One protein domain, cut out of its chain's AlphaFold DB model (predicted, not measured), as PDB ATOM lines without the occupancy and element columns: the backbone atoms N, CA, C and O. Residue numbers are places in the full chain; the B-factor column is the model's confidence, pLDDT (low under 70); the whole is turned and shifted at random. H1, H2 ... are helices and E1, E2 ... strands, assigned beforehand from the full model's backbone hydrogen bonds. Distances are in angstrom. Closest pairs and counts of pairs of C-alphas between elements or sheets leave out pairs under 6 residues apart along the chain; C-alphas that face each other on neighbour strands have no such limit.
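What this domain is: This is residues 220 to 240 and 275 to 376 of the 520 residues of the protein "SHPRH" of Poeciliopsis prolifica (blackstripe livebearer) (UniProt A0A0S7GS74). Two small lobes stand far apart like the ends of a dumbbell, joined by two long, thin stretches of chain: one lobe is a three-stranded antiparallel sheet, E1 E2 E3, with helix H1 over one face, and the other holds the helices H2 and H3, packed on each other at a slant. The links from H2 to E1 and from E3 to H3 run between the lobes and make the long axis, while residues 275 to 291 loop at the end of the helix lobe. There are 123 residues printed, with three named helices and three named strands in the order H1 H2 E1 E2 E3 H3; the class is mixed, helices and strands, with 51 residues, under half, in named elements. The whole is extended, with a radius of gyration of the C-alphas of 21.7 A, and elongated, spanning 64 by 34 by 25 A.

How they stand to each other: The sheet is a meander, each strand the antiparallel neighbour of the one before: E1, residues 322 to 325, E2, residues 331 to 335, and E3, residues 340 to 342. E1 and E2 form a hairpin at 145 degrees between their directions, with N 322 and O 334 within hydrogen-bond range at 2.8 A and N 332 and O 324 at 2.9 A. E2 and E3 form a second hairpin at 152 degrees, with N 333 and O 342 within range at 2.9 A and N 335 and O 340 at 3.0 A. E1 and E3 are the edge strands. H1, residues 222 to 235, is on one face of this sheet, at a height over the sheet of 9.6 A, giving two layers, a helix layer and a strand layer. Of its 14 C-alphas, 7 fall on E3, and it lies only just over E1, with 3. It runs slantwise to the strands, at 57 degrees to E3 on the local plane. The closest C-alphas of H1 and E3 are those of Thr 224 and Cys 340, 6.1 A apart. H1 and E2 are near each other, with 5 pairs of C-alphas within 10 A. In the other lobe, H2, residues 292 to 305, and H3, residues 365 to 375, touch; their closest C-alphas, those of Val 298 and Glu 368, are 5.7 A apart. They run the same way at a steep tilt of 55 degrees. H2 and H3 are not on the sheet, and H1 is apart from both. In H1, H2 and H3 every O i to N i+4 pair is within hydrogen-bond range.

Where its parts are: E2, the longest strand, measures 13.7 A from C-alpha 331 to C-alpha 335; E1 measures 9.9 A and E3 6.8 A. H1 begins at C-alpha 222, at (1.923, 28.039, 13.887), and is 19.7 A long. H2 is 20.0 A long, from C-alpha 292 at (10.087, 46.715, 62.435). H3 is 15.2 A long and ends at C-alpha 375, at (11.993, 30.460, 64.360).

The domain as a whole: The two farthest C-alphas, those of Ile 287 and Cys 328, are 65.7 A apart. Residues 241 to 274 are cut out, and C-alphas 240 and 275 are 33.8 A apart across the cut, which lies in the link from H1 to H2. The links E1 to E2 and E2 to E3 are tight; those from H2 to E1, 16 residues, and from E3 to H3, 22 residues, are long. The mean pLDDT of the printed part of this model is 83.0, and 19 residues are under 70: 220, 236, 238 to 240, 275 to 278, 307 to 315 and 351.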
ATOM      1  N   PRO A 220       6.226  29.563  19.631       67.81
ATOM      2  CA  PRO A 220       4.812  29.219  19.545       67.81
ATOM      3  C   PRO A 220       4.531  28.442  18.251       67.81
ATOM      4  O   PRO A 220       5.066  28.740  17.182       67.81
ATOM      5  N   LYS A 221       3.690  27.409  18.345       80.88
ATOM      6  CA  LYS A 221       3.320  26.554  17.206       80.88
ATOM      7  C   LYS A 221       2.512  27.403  16.212       80.88
ATOM      8  O   LYS A 221       1.682  28.196  16.647       80.88
ATOM      9  N   LYS A 222       2.660  27.217  14.887       84.94
ATOM     10  CA  LYS A 222       1.923  28.039  13.887       84.94
ATOM     11  C   LYS A 222       0.406  28.102  14.164       84.94
ATOM     12  O   LYS A 222      -0.200  29.152  13.996       84.94
ATOM     13  N   ALA A 223      -0.192  27.020  14.671       84.19
ATOM     14  CA  ALA A 223      -1.591  27.014  15.105       84.19
ATOM     15  C   ALA A 223      -1.897  28.049  16.207       84.19
ATOM     16  O   ALA A 223      -2.876  28.782  16.088       84.19
ATOM     17  N   THR A 224      -1.059  28.149  17.245       85.81
ATOM     18  CA  THR A 224      -1.265  29.100  18.347       85.81
ATOM     19  C   THR A 224      -0.901  30.530  17.956       85.81
ATOM     20  O   THR A 224      -1.598  31.444  18.376       85.81
ATOM     21  N   GLN A 225       0.070  30.739  17.057       86.56
ATOM     22  CA  GLN A 225       0.330  32.056  16.449       86.56
ATOM     23  C   GLN A 225      -0.888  32.591  15.673       86.56
ATOM     24  O   GLN A 225      -1.204  33.778  15.739       86.56
ATOM     25  N   ILE A 226      -1.595  31.733  14.928       87.62
ATOM     26  CA  ILE A 226      -2.828  32.139  14.231       87.62
ATOM     27  C   ILE A 226      -3.968  32.330  15.234       87.62
ATOM     28  O   ILE A 226      -4.737  33.281  15.103       87.62
ATOM     29  N   MET A 227      -4.051  31.480  16.263       87.81
ATOM     30  CA  MET A 227      -5.022  31.650  17.345       87.81
ATOM     31  C   MET A 227      -4.834  32.986  18.070       87.81
ATOM     32  O   MET A 227      -5.815  33.667  18.337       87.81
ATOM     33  N   GLN A 228      -3.590  33.421  18.291       87.75
ATOM     34  CA  GLN A 228      -3.268  34.752  18.804       87.75
ATOM     35  C   GLN A 228      -3.846  35.850  17.895       87.75
ATOM     36  O   GLN A 228      -4.634  36.660  18.375       87.75
ATOM     37  N   LYS A 229      -3.596  35.827  16.576       86.44
ATOM     38  CA  LYS A 229      -4.201  36.798  15.629       86.44
ATOM     39  C   LYS A 229      -5.739  36.801  15.670       86.44
ATOM     40  O   LYS A 229      -6.351  37.862  15.573       86.44
ATOM     41  N   LEU A 230      -6.370  35.630  15.799       87.25
ATOM     42  CA  LEU A 230      -7.828  35.484  15.919       87.25
ATOM     43  C   LEU A 230      -8.353  36.089  17.232       87.25
ATOM     44  O   LEU A 230      -9.345  36.813  17.226       87.25
ATOM     45  N   MET A 231      -7.677  35.823  18.349       87.19
ATOM     46  CA  MET A 231      -8.040  36.316  19.679       87.19
ATOM     47  C   MET A 231      -7.804  37.830  19.831       87.19
ATOM     48  O   MET A 231      -8.630  38.511  20.433       87.19
ATOM     49  N   GLU A 232      -6.737  38.374  19.234       85.50
ATOM     50  CA  GLU A 232      -6.518  39.824  19.094       85.50
ATOM     51  C   GLU A 232      -7.662  40.470  18.295       85.50
ATOM     52  O   GLU A 232      -8.193  41.500  18.698       85.50
ATOM     53  N   TYR A 233      -8.074  39.859  17.177       83.81
ATOM     54  CA  TYR A 233      -9.060  40.439  16.262       83.81
ATOM     55  C   TYR A 233     -10.509  40.404  16.771       83.81
ATOM     56  O   TYR A 233     -11.259  41.335  16.489       83.81
ATOM     57  N   PHE A 234     -10.916  39.348  17.485       83.62
ATOM     58  CA  PHE A 234     -12.311  39.168  17.922       83.62
ATOM     59  C   PHE A 234     -12.592  39.558  19.380       83.62
ATOM     60  O   PHE A 234     -13.752  39.777  19.719       83.62
ATOM     61  N   TYR A 235     -11.568  39.642  20.238       80.88
ATOM     62  CA  TYR A 235     -11.728  39.896  21.679       80.88
ATOM     63  C   TYR A 235     -10.836  41.044  22.194       80.88
ATOM     64  O   TYR A 235     -10.699  41.208  23.406       80.88
ATOM     65  N   ASP A 236     -10.202  41.813  21.295       68.31
ATOM     66  CA  ASP A 236      -9.286  42.933  21.597       68.31
ATOM     67  C   ASP A 236      -8.198  42.588  22.643       68.31
ATOM     68  O   ASP A 236      -7.719  43.437  23.405       68.31
ATOM     69  N   PHE A 237      -7.775  41.318  22.702       72.25
ATOM     70  CA  PHE A 237      -6.747  40.901  23.646       72.25
ATOM     71  C   PHE A 237      -5.414  41.577  23.323       72.25
ATOM     72  O   PHE A 237      -4.826  41.346  22.270       72.25
ATOM     73  N   ILE A 238      -4.888  42.348  24.280       61.19
ATOM     74  CA  ILE A 238      -3.493  42.799  24.260       61.19
ATOM     75  C   ILE A 238      -2.607  41.560  24.409       61.19
ATOM     76  O   ILE A 238      -2.443  41.028  25.509       61.19
ATOM     77  N   ILE A 239      -2.067  41.097  23.286       63.50
ATOM     78  CA  ILE A 239      -1.094  40.012  23.237       63.50
ATOM     79  C   ILE A 239       0.285  40.625  23.482       63.50
ATOM     80  O   ILE A 239       0.664  41.545  22.754       63.50
ATOM     81  N   PRO A 240       1.034  40.169  24.503       56.38
ATOM     82  CA  PRO A 240       2.416  40.581  24.684       56.38
ATOM     83  C   PRO A 240       3.207  40.219  23.431       56.38
ATOM     84  O   PRO A 240       3.239  39.055  23.030       56.38
ATOM     85  N   GLN A 275      -1.972  43.403  56.784       57.44
ATOM     86  CA  GLN A 275      -2.890  43.775  57.879       57.44
ATOM     87  C   GLN A 275      -3.084  42.681  58.950       57.44
ATOM     88  O   GLN A 275      -3.522  42.993  60.056       57.44
ATOM     89  N   ASP A 276      -2.729  41.427  58.655       60.19
ATOM     90  CA  ASP A 276      -2.950  40.286  59.555       60.19
ATOM     91  C   ASP A 276      -1.867  40.068  60.630       60.19
ATOM     92  O   ASP A 276      -0.782  40.655  60.599       60.19
ATOM     93  N   ALA A 277      -2.180  39.183  61.586       58.47
ATOM     94  CA  ALA A 277      -1.498  38.978  62.867       58.47
ATOM     95  C   ALA A 277       0.041  38.859  62.812       58.47
ATOM     96  O   ALA A 277       0.611  38.006  62.123       58.47
ATOM     97  N   THR A 278       0.710  39.688  63.614       69.12
ATOM     98  CA  THR A 278       2.170  39.729  63.781       69.12
ATOM     99  C   THR A 278       2.596  38.884  64.981       69.12
ATOM    100  O   THR A 278       2.181  39.156  66.106       69.12
ATOM    101  N   TYR A 279       3.456  37.894  64.758       74.62
ATOM    102  CA  TYR A 279       4.189  37.189  65.808       74.62
ATOM    103  C   TYR A 279       5.398  38.020  66.263       74.62
ATOM    104  O   TYR A 279       6.022  38.707  65.447       74.62
ATOM    105  N   ASP A 280       5.777  37.909  67.539       83.06
ATOM    106  CA  ASP A 280       7.119  38.318  67.961       83.06
ATOM    107  C   ASP A 280       8.147  37.351  67.353       83.06
ATOM    108  O   ASP A 280       8.019  36.130  67.459       83.06
ATOM    109  N   VAL A 281       9.132  37.926  66.667       83.88
ATOM    110  CA  VAL A 281      10.146  37.229  65.869       83.88
ATOM    111  C   VAL A 281      11.573  37.608  66.286       83.88
ATOM    112  O   VAL A 281      12.521  37.360  65.541       83.88
ATOM    113  N   GLN A 282      11.764  38.174  67.484       87.81
ATOM    114  CA  GLN A 282      13.099  38.343  68.064       87.81
ATOM    115  C   GLN A 282      13.539  37.066  68.801       87.81
ATOM    116  O   GLN A 282      13.038  36.737  69.875       87.81
ATOM    117  N   HIS A 283      14.511  36.333  68.248       87.25
ATOM    118  CA  HIS A 283      14.992  35.100  68.880       87.25
ATOM    119  C   HIS A 283      16.037  35.408  69.957       87.25
ATOM    120  O   HIS A 283      16.907  36.251  69.751       87.25
ATOM    121  N   LYS A 284      16.033  34.667  71.076       87.31
ATOM    122  CA  LYS A 284      16.974  34.887  72.198       87.31
ATOM    123  C   LYS A 284      18.452  34.710  71.820       87.31
ATOM    124  O   LYS A 284      19.314  35.284  72.471       87.31
ATOM    125  N   VAL A 285      18.736  33.912  70.788       89.50
ATOM    126  CA  VAL A 285      20.098  33.661  70.265       89.50
ATOM    127  C   VAL A 285      20.470  34.644  69.137       89.50
ATOM    128  O   VAL A 285      21.632  34.744  68.754       89.50
ATOM    129  N   LEU A 286      19.506  35.405  68.604       89.81
ATOM    130  CA  LEU A 286      19.760  36.407  67.571       89.81
ATOM    131  C   LEU A 286      20.269  37.698  68.229       89.81
ATOM    132  O   LEU A 286      19.487  38.497  68.737       89.81
ATOM    133  N   ILE A 287      21.591  37.886  68.221       88.06
ATOM    134  CA  ILE A 287      22.264  39.048  68.832       88.06
ATOM    135  C   ILE A 287      21.800  40.389  68.213       88.06
ATOM    136  O   ILE A 287      21.586  41.338  68.969       88.06
ATOM    137  N   PRO A 288      21.606  40.523  66.881       88.25
ATOM    138  CA  PRO A 288      21.000  41.723  66.312       88.25
ATOM    139  C   PRO A 288      19.516  41.853  66.685       88.25
ATOM    140  O   PRO A 288      18.731  40.927  66.481       88.25
ATOM    141  N   VAL A 289      19.113  43.033  67.157       91.38
ATOM    142  CA  VAL A 289      17.695  43.378  67.331       91.38
ATOM    143  C   VAL A 289      17.088  43.717  65.968       91.38
ATOM    144  O   VAL A 289      17.582  44.610  65.274       91.38
ATOM    145  N   LEU A 290      16.020  43.015  65.587       90.38
ATOM    146  CA  LEU A 290      15.303  43.235  64.334       90.38
ATOM    147  C   LEU A 290      14.608  44.603  64.322       90.38
ATOM    148  O   LEU A 290      13.962  45.021  65.284       90.38
ATOM    149  N   ARG A 291      14.705  45.301  63.189       91.25
ATOM    150  CA  ARG A 291      13.932  46.524  62.923       91.25
ATOM    151  C   ARG A 291      12.493  46.158  62.527       91.25
ATOM    152  O   ARG A 291      12.295  45.089  61.954       91.25
ATOM    153  N   PRO A 292      11.493  47.044  62.703       88.88
ATOM    154  CA  PRO A 292      10.087  46.715  62.435       88.88
ATOM    155  C   PRO A 292       9.798  46.130  61.041       88.88
ATOM    156  O   PRO A 292       9.017  45.190  60.935       88.88
ATOM    157  N   TYR A 293      10.461  46.621  59.985       86.75
ATOM    158  CA  TYR A 293      10.311  46.072  58.630       86.75
ATOM    159  C   TYR A 293      10.943  44.678  58.473       86.75
ATOM    160  O   TYR A 293      10.412  43.839  57.755       86.75
ATOM    161  N   GLN A 294      12.027  44.391  59.197       90.00
ATOM    162  CA  GLN A 294      12.656  43.070  59.219       90.00
ATOM    163  C   GLN A 294      11.752  42.074  59.942       90.00
ATOM    164  O   GLN A 294      11.512  40.978  59.448       90.00
ATOM    165  N   SER A 295      11.160  42.486  61.068       89.69
ATOM    166  CA  SER A 295      10.154  41.688  61.770       89.69
ATOM    167  C   SER A 295       8.922  41.414  60.897       89.69
ATOM    168  O   SER A 295       8.369  40.317  60.963       89.69
ATOM    169  N   GLN A 296       8.512  42.360  60.043       87.44
ATOM    170  CA  GLN A 296       7.456  42.155  59.042       87.44
ATOM    171  C   GLN A 296       7.880  41.154  57.954       87.44
ATOM    172  O   GLN A 296       7.128  40.222  57.678       87.44
ATOM    173  N   ALA A 297       9.088  41.278  57.393       89.62
ATOM    174  CA  ALA A 297       9.619  40.340  56.401       89.62
ATOM    175  C   ALA A 297       9.724  38.905  56.954       89.62
ATOM    176  O   ALA A 297       9.282  37.956  56.308       89.62
ATOM    177  N   VAL A 298      10.226  38.735  58.184       90.50
ATOM    178  CA  VAL A 298      10.292  37.430  58.867       90.50
ATOM    179  C   VAL A 298       8.894  36.878  59.147       90.50
ATOM    180  O   VAL A 298       8.661  35.693  58.928       90.50
ATOM    181  N   ASN A 299       7.936  37.717  59.554       89.00
ATOM    182  CA  ASN A 299       6.537  37.304  59.698       89.00
ATOM    183  C   ASN A 299       5.925  36.837  58.369       89.00
ATOM    184  O   ASN A 299       5.261  35.804  58.338       89.00
ATOM    185  N   TRP A 300       6.173  37.550  57.267       87.69
ATOM    186  CA  TRP A 300       5.725  37.143  55.934       87.69
ATOM    187  C   TRP A 300       6.353  35.807  55.516       87.69
ATOM    188  O   TRP A 300       5.629  34.898  55.118       87.69
ATOM    189  N   MET A 301       7.667  35.625  55.693       89.50
ATOM    190  CA  MET A 301       8.339  34.355  55.387       89.50
ATOM    191  C   MET A 301       7.812  33.198  56.254       89.50
ATOM    192  O   MET A 301       7.505  32.132  55.725       89.50
ATOM    193  N   LEU A 302       7.595  33.417  57.556       88.12
ATOM    194  CA  LEU A 302       6.975  32.425  58.441       88.12
ATOM    195  C   LEU A 302       5.544  32.075  58.011       88.12
ATOM    196  O   LEU A 302       5.170  30.908  58.090       88.12
ATOM    197  N   ARG A 303       4.746  33.041  57.528       83.88
ATOM    198  CA  ARG A 303       3.420  32.764  56.942       83.88
ATOM    199  C   ARG A 303       3.536  31.949  55.657       83.88
ATOM    200  O   ARG A 303       2.775  31.004  55.505       83.88
ATOM    201  N   ARG A 304       4.487  32.270  54.769       84.56
ATOM    202  CA  ARG A 304       4.754  31.514  53.529       84.56
ATOM    203  C   ARG A 304       5.152  30.067  53.810       84.56
ATOM    204  O   ARG A 304       4.713  29.175  53.098       84.56
ATOM    205  N   GLU A 305       5.977  29.813  54.822       85.00
ATOM    206  CA  GLU A 305       6.430  28.457  55.165       85.00
ATOM    207  C   GLU A 305       5.421  27.657  55.999       85.00
ATOM    208  O   GLU A 305       5.367  26.435  55.881       85.00
ATOM    209  N   LYS A 306       4.606  28.332  56.818       75.38
ATOM    210  CA  LYS A 306       3.523  27.719  57.609       75.38
ATOM    211  C   LYS A 306       2.169  27.763  56.892       75.38
ATOM    212  O   LYS A 306       1.150  27.465  57.518       75.38
ATOM    213  N   TYR A 307       2.130  28.158  55.613       62.22
ATOM    214  CA  TYR A 307       0.874  28.314  54.885       62.22
ATOM    215  C   TYR A 307       0.155  26.969  54.799       62.22
ATOM    216  O   TYR A 307       0.737  25.941  54.447       62.22
ATOM    217  N   ASN A 308      -1.097  26.958  55.240       54.75
ATOM    218  CA  ASN A 308      -1.697  25.737  55.749       54.75
ATOM    219  C   ASN A 308      -2.088  24.786  54.609       54.75
ATOM    220  O   ASN A 308      -2.997  25.079  53.837       54.75
ATOM    221  N   ILE A 309      -1.473  23.598  54.579       53.50
ATOM    222  CA  ILE A 309      -1.832  22.480  53.683       53.50
ATOM    223  C   ILE A 309      -3.334  22.138  53.786       53.50
ATOM    224  O   ILE A 309      -3.934  21.670  52.817       53.50
ATOM    225  N   ASN A 310      -3.945  22.422  54.941       48.03
ATOM    226  CA  ASN A 310      -5.349  22.168  55.257       48.03
ATOM    227  C   ASN A 310      -6.270  23.394  55.062       48.03
ATOM    228  O   ASN A 310      -7.422  23.355  55.495       48.03
ATOM    229  N   ALA A 311      -5.798  24.492  54.459       57.72
ATOM    230  CA  ALA A 311      -6.680  25.591  54.066       57.72
ATOM    231  C   ALA A 311      -7.663  25.126  52.968       57.72
ATOM    232  O   ALA A 311      -7.270  24.354  52.085       57.72
ATOM    233  N   PRO A 312      -8.934  25.578  52.978       54.53
ATOM    234  CA  PRO A 312      -9.856  25.283  51.891       54.53
ATOM    235  C   PRO A 312      -9.309  25.890  50.594       54.53
ATOM    236  O   PRO A 312      -9.044  27.087  50.516       54.53
ATOM    237  N   LYS A 313      -9.114  25.049  49.576       58.19
ATOM    238  CA  LYS A 313      -8.567  25.471  48.283       58.19
ATOM    239  C   LYS A 313      -9.605  26.305  47.539       58.19
ATOM    240  O   LYS A 313     -10.469  25.748  46.866       58.19
ATOM    241  N   GLU A 314      -9.513  27.628  47.638       59.72
ATOM    242  CA  GLU A 314     -10.254  28.504  46.734       59.72
ATOM    243  C   GLU A 314      -9.847  28.191  45.289       59.72
ATOM    244  O   GLU A 314      -8.664  28.185  44.943       59.72
ATOM    245  N   HIS A 315     -10.831  27.899  44.436       68.44
ATOM    246  CA  HIS A 315     -10.614  27.544  43.034       68.44
ATOM    247  C   HIS A 315     -10.327  28.797  42.189       68.44
ATOM    248  O   HIS A 315     -11.101  29.172  41.307       68.44
ATOM    249  N   SER A 316      -9.220  29.474  42.489       81.94
ATOM    250  CA  SER A 316      -8.773  30.671  41.784       81.94
ATOM    251  C   SER A 316      -8.246  30.336  40.382       81.94
ATOM    252  O   SER A 316      -7.684  29.267  40.126       81.94
ATOM    253  N   LEU A 317      -8.466  31.261  39.443       87.00
ATOM    254  CA  LEU A 317      -8.016  31.131  38.059       87.00
ATOM    255  C   LEU A 317      -6.502  31.371  37.977       87.00
ATOM    256  O   LEU A 317      -6.002  32.391  38.448       87.00
ATOM    257  N   HIS A 318      -5.771  30.460  37.336       87.44
ATOM    258  CA  HIS A 318      -4.327  30.574  37.140       87.44
ATOM    259  C   HIS A 318      -3.964  31.859  36.371       87.44
ATOM    260  O   HIS A 318      -4.326  31.996  35.206       87.44
ATOM    261  N   PHE A 319      -3.169  32.752  36.973       85.94
ATOM    262  CA  PHE A 319      -2.931  34.145  36.534       85.94
ATOM    263  C   PHE A 319      -2.599  34.377  35.041       85.94
ATOM    264  O   PHE A 319      -2.922  35.429  34.493       85.94
ATOM    265  N   LEU A 320      -1.947  33.421  34.369       88.38
ATOM    266  CA  LEU A 320      -1.638  33.492  32.927       88.38
ATOM    267  C   LEU A 320      -2.848  33.251  31.998       88.38
ATOM    268  O   LEU A 320      -2.741  33.480  30.793       88.38
ATOM    269  N   TRP A 321      -3.972  32.773  32.533       90.00
ATOM    270  CA  TRP A 321      -5.181  32.416  31.792       90.00
ATOM    271  C   TRP A 321      -6.296  33.438  32.023       90.00
ATOM    272  O   TRP A 321      -6.384  34.079  33.067       90.00
ATOM    273  N   ARG A 322      -7.171  33.581  31.030       89.88
ATOM    274  CA  ARG A 322      -8.345  34.457  31.051       89.88
ATOM    275  C   ARG A 322      -9.572  33.653  30.654       89.88
ATOM    276  O   ARG A 322      -9.496  32.855  29.720       89.88
ATOM    277  N   GLU A 323     -10.693  33.863  31.335       91.31
ATOM    278  CA  GLU A 323     -11.973  33.312  30.886       91.31
ATOM    279  C   GLU A 323     -12.423  34.021  29.598       91.31
ATOM    280  O   GLU A 323     -12.345  35.245  29.486       91.31
ATOM    281  N   VAL A 324     -12.897  33.241  28.627       90.00
ATOM    282  CA  VAL A 324     -13.460  33.709  27.360       90.00
ATOM    283  C   VAL A 324     -14.832  33.071  27.182       90.00
ATOM    284  O   VAL A 324     -14.955  31.847  27.098       90.00
ATOM    285  N   VAL A 325     -15.872  33.897  27.091       90.50
ATOM    286  CA  VAL A 325     -17.207  33.452  26.676       90.50
ATOM    287  C   VAL A 325     -17.306  33.649  25.169       90.50
ATOM    288  O   VAL A 325     -17.210  34.768  24.674       90.50
ATOM    289  N   THR A 326     -17.455  32.552  24.434       88.12
ATOM    290  CA  THR A 326     -17.547  32.578  22.966       88.12
ATOM    291  C   THR A 326     -18.915  33.076  22.486       88.12
ATOM    292  O   THR A 326     -19.888  33.049  23.242       88.12
ATOM    293  N   LEU A 327     -19.034  33.462  21.208       84.44
ATOM    294  CA  LEU A 327     -20.298  33.952  20.626       84.44
ATOM    295  C   LEU A 327     -21.449  32.927  20.701       84.44
ATOM    296  O   LEU A 327     -22.614  33.308  20.694       84.44
ATOM    297  N   CYS A 328     -21.145  31.629  20.829       83.94
ATOM    298  CA  CYS A 328     -22.138  30.580  21.086       83.94
ATOM    299  C   CYS A 328     -22.331  30.256  22.586       83.94
ATOM    300  O   CYS A 328     -22.730  29.143  22.927       83.94
ATOM    301  N   GLY A 329     -21.984  31.179  23.489       83.81
ATOM    302  CA  GLY A 329     -22.193  31.071  24.938       83.81
ATOM    303  C   GLY A 329     -21.319  30.042  25.665       83.81
ATOM    304  O   GLY A 329     -21.552  29.763  26.839       83.81
ATOM    305  N   LYS A 330     -20.312  29.452  25.003       89.38
ATOM    306  CA  LYS A 330     -19.435  28.447  25.625       89.38
ATOM    307  C   LYS A 330     -18.263  29.125  26.322       89.38
ATOM    308  O   LYS A 330     -17.552  29.897  25.676       89.38
ATOM    309  N   LYS A 331     -18.054  28.790  27.597       92.00
ATOM    310  CA  LYS A 331     -16.863  29.165  28.371       92.00
ATOM    311  C   LYS A 331     -15.648  28.364  27.897       92.00
ATOM    312  O   LYS A 331     -15.733  27.146  27.734       92.00
ATOM    313  N   LEU A 332     -14.540  29.061  27.686       92.75
ATOM    314  CA  LEU A 332     -13.201  28.541  27.421       92.75
ATOM    315  C   LEU A 332     -12.193  29.364  28.226       92.75
ATOM    316  O   LEU A 332     -12.506  30.463  28.681       92.75
ATOM    317  N   PHE A 333     -10.969  28.860  28.361       92.50
ATOM    318  CA  PHE A 333      -9.877  29.591  28.997       92.50
ATOM    319  C   PHE A 333      -8.738  29.784  28.003       92.50
ATOM    320  O   PHE A 333      -8.306  28.835  27.346       92.50
ATOM    321  N   TYR A 334      -8.274  31.026  27.884       91.06
ATOM    322  CA  TYR A 334      -7.257  31.460  26.929       91.06
ATOM    323  C   TYR A 334      -5.992  31.919  27.647       91.06
ATOM    324  O   TYR A 334      -6.071  32.705  28.590       91.06
ATOM    325  N   ASN A 335      -4.828  31.480  27.175       90.31
ATOM    326  CA  ASN A 335      -3.526  31.980  27.613       90.31
ATOM    327  C   ASN A 335      -2.942  32.904  26.523       90.31
ATOM    328  O   ASN A 335      -2.496  32.402  25.484       90.31
ATOM    329  N   PRO A 336      -2.910  34.240  26.731       84.94
ATOM    330  CA  PRO A 336      -2.429  35.185  25.720       84.94
ATOM    331  C   PRO A 336      -0.962  34.990  25.323       84.94
ATOM    332  O   PRO A 336      -0.604  35.257  24.178       84.94
ATOM    333  N   PHE A 337      -0.122  34.510  26.245       83.06
ATOM    334  CA  PHE A 337       1.315  34.336  26.031       83.06
ATOM    335  C   PHE A 337       1.615  33.144  25.114       83.06
ATOM    336  O   PHE A 337       2.482  33.231  24.249       83.06
ATOM    337  N   THR A 338       0.890  32.033  25.282       84.00
ATOM    338  CA  THR A 338       1.120  30.792  24.518       84.00
ATOM    339  C   THR A 338       0.207  30.643  23.300       84.00
ATOM    340  O   THR A 338       0.495  29.832  22.417       84.00
ATOM    341  N   GLY A 339      -0.898  31.398  23.252       86.38
ATOM    342  CA  GLY A 339      -1.954  31.261  22.246       86.38
ATOM    343  C   GLY A 339      -2.828  30.016  22.434       86.38
ATOM    344  O   GLY A 339      -3.469  29.565  21.486       86.38
ATOM    345  N   CYS A 340      -2.808  29.423  23.630       89.00
ATOM    346  CA  CYS A 340      -3.484  28.167  23.946       89.00
ATOM    347  C   CYS A 340      -4.932  28.398  24.415       89.00
ATOM    348  O   CYS A 340      -5.195  29.326  25.180       89.00
ATOM    349  N   LEU A 341      -5.853  27.527  23.987       90.56
ATOM    350  CA  LEU A 341      -7.255  27.488  24.416       90.56
ATOM    351  C   LEU A 341      -7.573  26.127  25.036       90.56
ATOM    352  O   LEU A 341      -7.311  25.100  24.411       90.56
ATOM    353  N   ILE A 342      -8.182  26.118  26.223       92.31
ATOM    354  CA  ILE A 342      -8.624  24.902  26.924       92.31
ATOM    355  C   ILE A 342     -10.091  25.016  27.364       92.31
ATOM    356  O   ILE A 342     -10.638  26.114  27.479       92.31
ATOM    357  N   ARG A 343     -10.735  23.867  27.606       90.94
ATOM    358  CA  ARG A 343     -12.120  23.777  28.114       90.94
ATOM    359  C   ARG A 343     -12.189  23.587  29.633       90.94
ATOM    360  O   ARG A 343     -13.162  23.990  30.259       90.94
ATOM    361  N   GLU A 344     -11.184  22.937  30.206       89.25
ATOM    362  CA  GLU A 344     -11.072  22.684  31.644       89.25
ATOM    363  C   GLU A 344     -10.611  23.949  32.375       89.25
ATOM    364  O   GLU A 344      -9.857  24.744  31.817       89.25
ATOM    365  N   PHE A 345     -11.087  24.158  33.604       89.56
ATOM    366  CA  PHE A 345     -10.743  25.347  34.386       89.56
ATOM    367  C   PHE A 345      -9.268  25.279  34.821       89.56
ATOM    368  O   PHE A 345      -8.909  24.356  35.559       89.56
ATOM    369  N   PRO A 346      -8.403  26.228  34.413       87.62
ATOM    370  CA  PRO A 346      -7.009  26.241  34.827       87.62
ATOM    371  C   PRO A 346      -6.923  26.738  36.268       87.62
ATOM    372  O   PRO A 346      -6.835  27.940  36.525       87.62
ATOM    373  N   LEU A 347      -6.972  25.796  37.209       86.31
ATOM    374  CA  LEU A 347      -6.743  26.052  38.627       86.31
ATOM    375  C   LEU A 347      -5.357  26.675  38.825       86.31
ATOM    376  O   LEU A 347      -4.366  26.194  38.266       86.31
ATOM    377  N   ALA A 348      -5.268  27.712  39.656       80.69
ATOM    378  CA  ALA A 348      -3.988  28.105  40.225       80.69
ATOM    379  C   ALA A 348      -3.364  26.897  40.954       80.69
ATOM    380  O   ALA A 348      -4.060  26.108  41.599       80.69
ATOM    381  N   GLY A 349      -2.051  26.721  40.797       71.31
ATOM    382  CA  GLY A 349      -1.328  25.624  41.440       71.31
ATOM    383  C   GLY A 349      -1.308  25.758  42.964       71.31
ATOM    384  O   GLY A 349      -1.614  26.815  43.511       71.31
ATOM    385  N   ILE A 350      -0.900  24.690  43.652       70.06
ATOM    386  CA  ILE A 350      -0.625  24.753  45.094       70.06
ATOM    387  C   ILE A 350       0.452  25.817  45.331       70.06
ATOM    388  O   ILE A 350       1.498  25.799  44.677       70.06
ATOM    389  N   GLU A 351       0.210  26.726  46.272       69.19
ATOM    390  CA  GLU A 351       1.235  27.666  46.708       69.19
ATOM    391  C   GLU A 351       2.342  26.923  47.457       69.19
ATOM    392  O   GLU A 351       2.131  26.376  48.539       69.19
ATOM    393  N   TRP A 352       3.532  26.892  46.861       73.94
ATOM    394  CA  TRP A 352       4.702  26.274  47.472       73.94
ATOM    395  C   TRP A 352       5.225  27.118  48.647       73.94
ATOM    396  O   TRP A 352       5.225  28.353  48.554       73.94
ATOM    397  N   PRO A 353       5.693  26.477  49.737       81.88
ATOM    398  CA  PRO A 353       6.245  27.184  50.884       81.88
ATOM    399  C   PRO A 353       7.520  27.957  50.522       81.88
ATOM    400  O   PRO A 353       8.260  27.582  49.611       81.88
ATOM    401  N   GLY A 354       7.778  29.041  51.254       84.75
ATOM    402  CA  GLY A 354       8.845  29.997  50.944       84.75
ATOM    403  C   GLY A 354       8.439  31.032  49.882       84.75
ATOM    404  O   GLY A 354       7.257  31.210  49.584       84.75
ATOM    405  N   GLY A 355       9.410  31.769  49.339       88.31
ATOM    406  CA  GLY A 355       9.168  32.863  48.389       88.31
ATOM    407  C   GLY A 355      10.444  33.620  48.004       88.31
ATOM    408  O   GLY A 355      11.550  33.147  48.254       88.31
ATOM    409  N   ILE A 356      10.294  34.803  47.395       89.94
ATOM    410  CA  ILE A 356      11.414  35.647  46.942       89.94
ATOM    411  C   ILE A 356      11.531  36.889  47.839       89.94
ATOM    412  O   ILE A 356      10.651  37.744  47.830       89.94
ATOM    413  N   LEU A 357      12.642  37.012  48.574       90.12
ATOM    414  CA  LEU A 357      12.961  38.173  49.416       90.12
ATOM    415  C   LEU A 357      13.789  39.203  48.618       90.12
ATOM    416  O   LEU A 357      15.016  39.108  48.541       90.12
ATOM    417  N   ALA A 358      13.111  40.170  47.993       88.69
ATOM    418  CA  ALA A 358      13.672  41.073  46.974       88.69
ATOM    419  C   ALA A 358      13.991  42.509  47.460       88.69
ATOM    420  O   ALA A 358      14.007  43.445  46.662       88.69
ATOM    421  N   ASP A 359      14.248  42.687  48.756       85.81
ATOM    422  CA  ASP A 359      14.526  43.986  49.386       85.81
ATOM    423  C   ASP A 359      15.774  44.707  48.836       85.81
ATOM    424  O   ASP A 359      16.678  44.090  48.261       85.81
ATOM    425  N   GLU A 360      15.895  46.014  49.087       86.38
ATOM    426  CA  GLU A 360      17.082  46.805  48.727       86.38
ATOM    427  C   GLU A 360      18.366  46.338  49.451       86.38
ATOM    428  O   GLU A 360      18.354  45.586  50.438       86.38
ATOM    429  N   MET A 361      19.532  46.749  48.940       87.50
ATOM    430  CA  MET A 361      20.815  46.444  49.580       87.50
ATOM    431  C   MET A 361      20.982  47.227  50.892       87.50
ATOM    432  O   MET A 361      20.628  48.396  50.980       87.50
ATOM    433  N   GLY A 362      21.527  46.573  51.921       88.69
ATOM    434  CA  GLY A 362      21.713  47.172  53.249       88.69
ATOM    435  C   GLY A 362      20.511  47.087  54.200       88.69
ATOM    436  O   GLY A 362      20.702  47.331  55.387       88.69
ATOM    437  N   LEU A 363      19.317  46.679  53.741       88.44
ATOM    438  CA  LEU A 363      18.144  46.507  54.622       88.44
ATOM    439  C   LEU A 363      18.282  45.345  55.623       88.44
ATOM    440  O   LEU A 363      17.734  45.422  56.716       88.44
ATOM    441  N   GLY A 364      19.102  44.335  55.316       91.31
ATOM    442  CA  GLY A 364      19.511  43.324  56.298       91.31
ATOM    443  C   GLY A 364      19.016  41.896  56.070       91.31
ATOM    444  O   GLY A 364      19.170  41.095  56.985       91.31
ATOM    445  N   LYS A 365      18.536  41.553  54.863       94.12
ATOM    446  CA  LYS A 365      18.113  40.205  54.411       94.12
ATOM    447  C   LYS A 365      18.805  39.001  55.063       94.12
ATOM    448  O   LYS A 365      18.140  38.031  55.406       94.12
ATOM    449  N   THR A 366      20.123  39.034  55.270       92.69
ATOM    450  CA  THR A 366      20.855  37.957  55.963       92.69
ATOM    451  C   THR A 366      20.374  37.744  57.404       92.69
ATOM    452  O   THR A 366      20.214  36.609  57.835       92.69
ATOM    453  N   VAL A 367      20.112  38.821  58.149       93.12
ATOM    454  CA  VAL A 367      19.573  38.798  59.518       93.12
ATOM    455  C   VAL A 367      18.118  38.323  59.524       93.12
ATOM    456  O   VAL A 367      17.741  37.549  60.396       93.12
ATOM    457  N   GLU A 368      17.321  38.719  58.527       93.56
ATOM    458  CA  GLU A 368      15.940  38.241  58.352       93.56
ATOM    459  C   GLU A 368      15.900  36.727  58.079       93.56
ATOM    460  O   GLU A 368      15.149  35.997  58.722       93.56
ATOM    461  N   VAL A 369      16.759  36.218  57.192       93.25
ATOM    462  CA  VAL A 369      16.873  34.775  56.917       93.25
ATOM    463  C   VAL A 369      17.411  34.007  58.133       93.25
ATOM    464  O   VAL A 369      16.904  32.932  58.443       93.25
ATOM    465  N   LEU A 370      18.374  34.557  58.883       92.88
ATOM    466  CA  LEU A 370      18.838  33.948  60.138       92.88
ATOM    467  C   LEU A 370      17.733  33.903  61.207       92.88
ATOM    468  O   LEU A 370      17.603  32.898  61.902       92.88
ATOM    469  N   ALA A 371      16.910  34.948  61.319       92.12
ATOM    470  CA  ALA A 371      15.752  34.956  62.209       92.12
ATOM    471  C   ALA A 371      14.718  33.892  61.803       92.12
ATOM    472  O   ALA A 371      14.258  33.139  62.659       92.12
ATOM    473  N   LEU A 372      14.409  33.772  60.506       91.62
ATOM    474  CA  LEU A 372      13.522  32.734  59.973       91.62
ATOM    475  C   LEU A 372      14.016  31.324  60.331       91.62
ATOM    476  O   LEU A 372      13.260  30.546  60.912       91.62
ATOM    477  N   ILE A 373      15.295  31.030  60.067       90.94
ATOM    478  CA  ILE A 373      15.927  29.741  60.392       90.94
ATOM    479  C   ILE A 373      15.799  29.425  61.889       90.94
ATOM    480  O   ILE A 373      15.491  28.292  62.245       90.94
ATOM    481  N   LEU A 374      15.994  30.415  62.767       89.12
ATOM    482  CA  LEU A 374      15.873  30.242  64.220       89.12
ATOM    483  C   LEU A 374      14.420  30.035  64.696       89.12
ATOM    484  O   LEU A 374      14.210  29.331  65.679       89.12
ATOM    485  N   PHE A 375      13.420  30.610  64.015       86.00
ATOM    486  CA  PHE A 375      11.993  30.460  64.360       86.00
ATOM    487  C   PHE A 375      11.285  29.271  63.696       86.00
ATOM    488  O   PHE A 375      10.164  28.928  64.090       86.00
ATOM    489  N   HIS A 376      11.904  28.656  62.689       85.50
ATOM    490  CA  HIS A 376      11.358  27.508  61.969       85.50
ATOM    491  C   HIS A 376      12.422  26.423  61.738       85.50
ATOM    492  O   HIS A 376      12.558  25.855  60.654       85.50
TER     493      HIS A 376